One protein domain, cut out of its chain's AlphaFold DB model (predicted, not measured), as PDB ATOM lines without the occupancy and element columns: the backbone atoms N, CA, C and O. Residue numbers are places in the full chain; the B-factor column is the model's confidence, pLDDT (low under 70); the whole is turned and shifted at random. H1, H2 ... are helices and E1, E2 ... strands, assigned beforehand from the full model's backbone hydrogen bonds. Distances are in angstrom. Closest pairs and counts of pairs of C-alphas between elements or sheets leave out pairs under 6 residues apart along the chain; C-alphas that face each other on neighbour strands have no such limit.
ATOM      1  N   GLU A  89     126.293 127.711 162.730       95.00
ATOM      2  CA  GLU A  89     127.426 127.011 162.124       95.00
ATOM      3  C   GLU A  89     128.705 127.837 162.247       95.00
ATOM      4  O   GLU A  89     128.706 129.044 162.029       95.00
ATOM      5  N   VAL A  90     129.807 127.187 162.627       94.38
ATOM      6  CA  VAL A  90     131.112 127.850 162.642       94.38
ATOM      7  C   VAL A  90     131.667 127.854 161.227       94.38
ATOM      8  O   VAL A  90     131.871 126.786 160.656       94.38
ATOM      9  N   VAL A  91     131.945 129.043 160.704       95.44
ATOM     10  CA  VAL A  91     132.519 129.258 159.370       95.44
ATOM     11  C   VAL A  91     133.928 129.828 159.483       95.44
ATOM     12  O   VAL A  91     134.262 130.568 160.417       95.44
ATOM     13  N   LEU A  92     134.792 129.442 158.556       95.69
ATOM     14  CA  LEU A  92     136.212 129.768 158.539       95.69
ATOM     15  C   LEU A  92     136.507 131.068 157.788       95.69
ATOM     16  O   LEU A  92     137.555 131.676 158.015       95.69
ATOM     17  N   SER A  93     135.597 131.517 156.927       95.56
ATOM     18  CA  SER A  93     135.729 132.772 156.193       95.56
ATOM     19  C   SER A  93     134.374 133.434 155.931       95.56
ATOM     20  O   SER A  93     133.323 132.858 156.215       95.56
ATOM     21  N   LEU A  94     134.403 134.674 155.435       94.69
ATOM     22  CA  LEU A  94     133.186 135.384 155.030       94.69
ATOM     23  C   LEU A  94     132.597 134.764 153.760       94.69
ATOM     24  O   LEU A  94     131.388 134.617 153.657       94.69
ATOM     25  N   GLU A  95     133.460 134.332 152.844       96.19
ATOM     26  CA  GLU A  95     133.079 133.672 151.598       96.19
ATOM     27  C   GLU A  95     132.342 132.355 151.875       96.19
ATOM     28  O   GLU A  95     131.292 132.111 151.293       96.19
ATOM     29  N   GLU A  96     132.818 131.540 152.826       96.25
ATOM     30  CA  GLU A  96     132.109 130.317 153.236       96.25
ATOM     31  C   GLU A  96     130.709 130.628 153.789       96.25
ATOM     32  O   GLU A  96     129.758 129.882 153.554       96.25
ATOM     33  N   ALA A  97     130.575 131.720 154.543       95.69
ATOM     34  CA  ALA A  97     129.290 132.141 155.080       95.69
ATOM     35  C   ALA A  97     128.334 132.597 153.968       95.69
ATOM     36  O   ALA A  97     127.161 132.230 153.991       95.69
ATOM     37  N   GLU A  98     128.837 133.334 152.975       96.62
ATOM     38  CA  GLU A  98     128.076 133.738 151.789       96.62
ATOM     39  C   GLU A  98     127.632 132.529 150.956       96.62
ATOM     40  O   GLU A  98     126.452 132.425 150.623       96.62
ATOM     41  N   GLU A  99     128.529 131.576 150.683       97.31
ATOM     42  CA  GLU A  99     128.223 130.342 149.942       97.31
ATOM     43  C   GLU A  99     127.141 129.493 150.624       97.31
ATOM     44  O   GLU A  99     126.350 128.829 149.953       97.31
ATOM     45  N   LYS A 100     127.107 129.510 151.960       95.12
ATOM     46  CA  LYS A 100     126.114 128.793 152.771       95.12
ATOM     47  C   LYS A 100     124.856 129.609 153.062       95.12
ATOM     48  O   LYS A 100     123.977 129.103 153.757       95.12
ATOM     49  N   GLU A 101     124.775 130.849 152.579       96.69
ATOM     50  CA  GLU A 101     123.691 131.794 152.878       96.69
ATOM     51  C   GLU A 101     123.479 132.004 154.392       96.69
ATOM     52  O   GLU A 101     122.362 132.171 154.885       96.69
ATOM     53  N   LEU A 102     124.574 131.991 155.155       96.44
ATOM     54  CA  LEU A 102     124.573 132.142 156.604       96.44
ATOM     55  C   LEU A 102     125.004 133.564 156.985       96.44
ATOM     56  O   LEU A 102     126.199 133.865 156.952       96.44
ATOM     57  N   PRO A 103     124.082 134.449 157.408       96.56
ATOM     58  CA  PRO A 103     124.471 135.761 157.910       96.56
ATOM     59  C   PRO A 103     125.383 135.603 159.131       96.56
ATOM     60  O   PRO A 103     125.113 134.781 160.010       96.56
ATOM     61  N   ILE A 104     126.464 136.382 159.200       95.62
ATOM     62  CA  ILE A 104     127.347 136.358 160.369       95.62
ATOM     63  C   ILE A 104     126.682 137.094 161.528       95.62
ATOM     64  O   ILE A 104     126.391 138.288 161.442       95.62
ATOM     65  N   ASP A 105     126.499 136.389 162.642       94.12
ATOM     66  CA  ASP A 105     125.998 136.986 163.874       94.12
ATOM     67  C   ASP A 105     127.158 137.651 164.617       94.12
ATOM     68  O   ASP A 105     128.050 136.966 165.125       94.12
ATOM     69  N   HIS A 106     127.179 138.986 164.630       87.94
ATOM     70  CA  HIS A 106     128.227 139.800 165.258       87.94
ATOM     71  C   HIS A 106     127.835 140.333 166.643       87.94
ATOM     72  O   HIS A 106     128.708 140.631 167.462       87.94
ATOM     73  N   ASP A 107     126.537 140.471 166.897       88.38
ATOM     74  CA  ASP A 107     125.954 141.187 168.033       88.38
ATOM     75  C   ASP A 107     124.956 140.340 168.837       88.38
ATOM     76  O   ASP A 107     124.199 140.880 169.642       88.38
ATOM     77  N   GLU A 108     125.004 139.018 168.653       90.38
ATOM     78  CA  GLU A 108     124.108 138.035 169.271       90.38
ATOM     79  C   GLU A 108     122.638 138.195 168.854       90.38
ATOM     80  O   GLU A 108     121.763 137.578 169.466       90.38
ATOM     81  N   PHE A 109     122.341 138.992 167.818       94.44
ATOM     82  CA  PHE A 109     120.985 139.161 167.312       94.44
ATOM     83  C   PHE A 109     120.389 137.801 166.980       94.44
ATOM     84  O   PHE A 109     119.385 137.418 167.583       94.44
ATOM     85  N   TYR A 110     121.022 137.048 166.080       95.94
ATOM     86  CA  TYR A 110     120.492 135.751 165.685       95.94
ATOM     87  C   TYR A 110     120.484 134.803 166.875       95.94
ATOM     88  O   TYR A 110     119.448 134.206 167.133       95.94
ATOM     89  N   ALA A 111     121.560 134.702 167.657       95.75
ATOM     90  CA  ALA A 111     121.635 133.806 168.815       95.75
ATOM     91  C   ALA A 111     120.479 133.959 169.826       95.75
ATOM     92  O   ALA A 111     120.093 132.969 170.459       95.75
ATOM     93  N   LEU A 112     119.928 135.171 169.957       96.69
ATOM     94  CA  LEU A 112     118.904 135.555 170.932       96.69
ATOM     95  C   LEU A 112     117.478 135.636 170.366       96.69
ATOM     96  O   LEU A 112     116.553 135.985 171.102       96.69
ATOM     97  N   ASN A 113     117.263 135.320 169.091       94.56
ATOM     98  CA  ASN A 113     115.934 135.331 168.473       94.56
ATOM     99  C   ASN A 113     115.717 134.120 167.550       94.56
ATOM    100  O   ASN A 113     116.557 133.233 167.474       94.56
ATOM    101  N   ASN A 114     114.580 134.051 166.857       93.12
ATOM    102  CA  ASN A 114     114.262 132.963 165.922       93.12
ATOM    103  C   ASN A 114     114.322 133.403 164.445       93.12
ATOM    104  O   ASN A 114     113.624 132.837 163.610       93.12
ATOM    105  N   ASN A 115     115.164 134.383 164.099       94.06
ATOM    106  CA  ASN A 115     115.245 134.959 162.747       94.06
ATOM    107  C   ASN A 115     116.092 134.136 161.756       94.06
ATOM    108  O   ASN A 115     116.635 134.686 160.801       94.06
ATOM    109  N   GLY A 116     116.187 132.822 161.966       95.06
ATOM    110  CA  GLY A 116     116.827 131.892 161.038       95.06
ATOM    111  C   GLY A 116     118.229 131.430 161.434       95.06
ATOM    112  O   GLY A 116     118.713 131.682 162.542       95.06
ATOM    113  N   ASN A 117     118.835 130.683 160.512       97.44
ATOM    114  CA  ASN A 117     120.175 130.124 160.650       97.44
ATOM    115  C   ASN A 117     121.229 131.220 160.504       97.44
ATOM    116  O   ASN A 117     120.997 132.227 159.838       97.44
ATOM    117  N   PHE A 118     122.389 131.021 161.121       97.56
ATOM    118  CA  PHE A 118     123.457 132.015 161.095       97.56
ATOM    119  C   PHE A 118     124.842 131.389 161.222       97.56
ATOM    120  O   PHE A 118     125.020 130.271 161.717       97.56
ATOM    121  N   GLY A 119     125.830 132.151 160.766       96.00
ATOM    122  CA  GLY A 119     127.240 131.825 160.847       96.00
ATOM    123  C   GLY A 119     127.894 132.471 162.064       96.00
ATOM    124  O   GLY A 119     127.601 133.607 162.442       96.00
ATOM    125  N   LEU A 120     128.828 131.750 162.666       94.25
ATOM    126  CA  LEU A 120     129.762 132.258 163.657       94.25
ATOM    127  C   LEU A 120     131.157 132.178 163.055       94.25
ATOM    128  O   LEU A 120     131.654 131.083 162.794       94.25
ATOM    129  N   LEU A 121     131.815 133.319 162.860       94.56
ATOM    130  CA  LEU A 121     133.199 133.290 162.396       94.56
ATOM    131  C   LEU A 121     134.081 132.577 163.421       94.56
ATOM    132  O   LEU A 121     133.952 132.768 164.639       94.56
ATOM    133  N   ILE A 122     134.988 131.747 162.913       92.94
ATOM    134  CA  ILE A 122     135.941 131.002 163.725       92.94
ATOM    135  C   ILE A 122     136.718 131.945 164.645       92.94
ATOM    136  O   ILE A 122     137.309 132.941 164.230       92.94
ATOM    137  N   HIS A 123     136.719 131.617 165.931       88.81
ATOM    138  CA  HIS A 123     137.356 132.414 166.970       88.81
ATOM    139  C   HIS A 123     137.944 131.518 168.063       88.81
ATOM    140  O   HIS A 123     137.897 130.287 168.001       88.81
ATOM    141  N   GLY A 124     138.527 132.149 169.083       86.25
ATOM    142  CA  GLY A 124     139.157 131.449 170.198       86.25
ATOM    143  C   GLY A 124     140.515 130.844 169.844       86.25
ATOM    144  O   GLY A 124     141.098 131.116 168.794       86.25
ATOM    145  N   THR A 125     141.051 130.054 170.771       88.62
ATOM    146  CA  THR A 125     142.324 129.354 170.560       88.62
ATOM    147  C   THR A 125     142.060 128.067 169.798       88.62
ATOM    148  O   THR A 125     141.222 127.273 170.215       88.62
ATOM    149  N   GLN A 126     142.793 127.862 168.706       92.38
ATOM    150  CA  GLN A 126     142.683 126.676 167.864       92.38
ATOM    151  C   GLN A 126     143.967 125.845 167.947       92.38
ATOM    152  O   GLN A 126     145.037 126.413 168.204       92.38
ATOM    153  N   PRO A 127     143.893 124.517 167.730       92.38
ATOM    154  CA  PRO A 127     145.081 123.679 167.660       92.38
ATOM    155  C   PRO A 127     146.086 124.230 166.647       92.38
ATOM    156  O   PRO A 127     145.709 124.738 165.584       92.38
ATOM    157  N   LYS A 128     147.372 124.124 166.984       91.00
ATOM    158  CA  LYS A 128     148.456 124.537 166.091       91.00
ATOM    159  C   LYS A 128     148.358 123.755 164.775       91.00
ATOM    160  O   LYS A 128     148.027 122.575 164.789       91.00
ATOM    161  N   ASP A 129     148.623 124.438 163.661       92.06
ATOM    162  CA  ASP A 129     148.651 123.863 162.309       92.06
ATOM    163  C   ASP A 129     147.306 123.260 161.839       92.06
ATOM    164  O   ASP A 129     147.253 122.501 160.876       92.06
ATOM    165  N   SER A 130     146.197 123.628 162.493       94.00
ATOM    166  CA  SER A 130     144.844 123.287 162.043       94.00
ATOM    167  C   SER A 130     144.333 124.258 160.976       94.00
ATOM    168  O   SER A 130     144.694 125.436 160.968       94.00
ATOM    169  N   VAL A 131     143.409 123.785 160.131       94.00
ATOM    170  CA  VAL A 131     142.698 124.617 159.140       94.00
ATOM    171  C   VAL A 131     142.023 125.818 159.817       94.00
ATOM    172  O   VAL A 131     142.158 126.946 159.357       94.00
ATOM    173  N   ALA A 132     141.377 125.599 160.967       92.50
ATOM    174  CA  ALA A 132     140.754 126.654 161.767       92.50
ATOM    175  C   ALA A 132     141.774 127.676 162.304       92.50
ATOM    176  O   ALA A 132     141.513 128.879 162.328       92.50
ATOM    177  N   GLY A 133     142.956 127.212 162.721       92.94
ATOM    178  CA  GLY A 133     144.049 128.085 163.142       92.94
ATOM    179  C   GLY A 133     144.586 128.948 161.999       92.94
ATOM    180  O   GLY A 133     144.873 130.126 162.215       92.94
ATOM    181  N   GLU A 134     144.691 128.394 160.791       94.31
ATOM    182  CA  GLU A 134     145.099 129.145 159.599       94.31
ATOM    183  C   GLU A 134     144.032 130.158 159.171       94.31
ATOM    184  O   GLU A 134     144.354 131.318 158.916       94.31
ATOM    185  N   ALA A 135     142.757 129.773 159.217       94.00
ATOM    186  CA  ALA A 135     141.631 130.667 158.961       94.00
ATOM    187  C   ALA A 135     141.665 131.913 159.865       94.00
ATOM    188  O   ALA A 135     141.580 133.038 159.373       94.00
ATOM    189  N   ILE A 136     141.920 131.749 161.170       92.00
ATOM    190  CA  ILE A 136     142.092 132.883 162.097       92.00
ATOM    191  C   ILE A 136     143.235 133.812 161.660       92.00
ATOM    192  O   ILE A 136     143.113 135.033 161.788       92.00
ATOM    193  N   LYS A 137     144.362 133.278 161.168       91.62
ATOM    194  CA  LYS A 137     145.474 134.115 160.679       91.62
ATOM    195  C   LYS A 137     145.056 134.909 159.446       91.62
ATOM    196  O   LYS A 137     145.340 136.106 159.387       91.62
ATOM    197  N   THR A 138     144.361 134.273 158.508       93.56
ATOM    198  CA  THR A 138     143.834 134.918 157.299       93.56
ATOM    199  C   THR A 138     142.855 136.035 157.648       93.56
ATOM    200  O   THR A 138     143.034 137.163 157.190       93.56
ATOM    201  N   LEU A 139     141.895 135.777 158.540       92.56
ATOM    202  CA  LEU A 139     140.942 136.789 159.000       92.56
ATOM    203  C   LEU A 139     141.649 137.996 159.637       92.56
ATOM    204  O   LEU A 139     141.327 139.139 159.314       92.56
ATOM    205  N   LYS A 140     142.669 137.766 160.483       90.31
ATOM    206  CA  LYS A 140     143.488 138.852 161.066       90.31
ATOM    207  C   LYS A 140     144.241 139.643 160.006       90.31
ATOM    208  O   LYS A 140     144.263 140.868 160.072       90.31
ATOM    209  N   LYS A 141     144.869 138.954 159.049       92.25
ATOM    210  CA  LYS A 141     145.619 139.583 157.953       92.25
ATOM    211  C   LYS A 141     144.718 140.495 157.117       92.25
ATOM    212  O   LYS A 141     145.161 141.562 156.708       92.25
ATOM    213  N   ASN A 142     143.465 140.094 156.926       90.50
ATOM    214  CA  ASN A 142     142.471 140.842 156.161       90.50
ATOM    215  C   ASN A 142     141.736 141.907 156.996       90.50
ATOM    216  O   ASN A 142     140.845 142.574 156.480       90.50
ATOM    217  N   GLY A 143     142.081 142.081 158.278       88.44
ATOM    218  CA  GLY A 143     141.448 143.070 159.154       88.44
ATOM    219  C   GLY A 143     139.986 142.768 159.494       88.44
ATOM    220  O   GLY A 143     139.268 143.663 159.933       88.44
ATOM    221  N   VAL A 144     139.534 141.525 159.306       87.38
ATOM    222  CA  VAL A 144     138.158 141.120 159.610       87.38
ATOM    223  C   VAL A 144     137.977 141.048 161.124       87.38
ATOM    224  O   VAL A 144     138.799 140.473 161.840       87.38
ATOM    225  N   GLN A 145     136.884 141.616 161.634       83.88
ATOM    226  CA  GLN A 145     136.522 141.505 163.042       83.88
ATOM    227  C   GLN A 145     135.708 140.225 163.275       83.88
ATOM    228  O   GLN A 145     134.545 140.137 162.901       83.88
ATOM    229  N   PHE A 146     136.314 139.240 163.937       79.12
ATOM    230  CA  PHE A 146     135.695 137.936 164.236       79.12
ATOM    231  C   PHE A 146     135.743 137.569 165.728       79.12
ATOM    232  O   PHE A 146     135.286 136.508 166.139       79.12
ATOM    233  N   SER A 147     136.321 138.431 166.572       69.25
ATOM    234  CA  SER A 147     136.321 138.237 168.020       69.25
ATOM    235  C   SER A 147     135.164 138.986 168.673       69.25
ATOM    236  O   SER A 147     135.089 140.217 168.601       69.25
TER     237      SER A 147
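Overview. This is residues 89 to 147 of the 156 residues of an uncharacterized protein of Thalassobium sp (UniProt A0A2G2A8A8). Two short strands, E1 and E2, run side by side, with the small helix H1 over one face; a long loop, residues 100 to 117, bulges beyond one end of the strand pair, and the longer helix H2 is set off beyond the other. The printed part has 59 residues, in the order E1, H1, E2, H2, the strands parallel; the class is mixed, with under half of the residues in named elements. It is compact, radius of gyration of the C-alphas 11.7 A, yet elongated, spanning 36 by 21 by 19 A.

Along the chain. E1, residues 89 to 91, begins with C-alpha 89 at (127.426, 127.011, 162.124) and is 6.2 A long. H1, residues 94 to 99, is 8.7 A; E2, residues 118 to 121, 9.9 A. H2, residues 131 to 141, is 15.3 A, ending with C-alpha 141 at (145.619, 139.583, 157.953).

Arrangement. E1 and E2 are parallel neighbours at 41 degrees; N 91 and O 120 are within hydrogen-bond range, 2.9 A. E1, H1 and E2 form a strand-helix-strand unit, two parallel neighbour strands with a helix between, its crossover right-handed. The closest C-alphas of H1 and E2, Ala 97 and Gly 119, are 6.1 A apart. H2 is apart from E1 and H1. In H1 and H2 every O i to N i+4 pair is within hydrogen-bond range.

Size, cuts and confidence. The printed part has no cut; the link H1 to E2 is long. Residue 147 has pLDDT under 70.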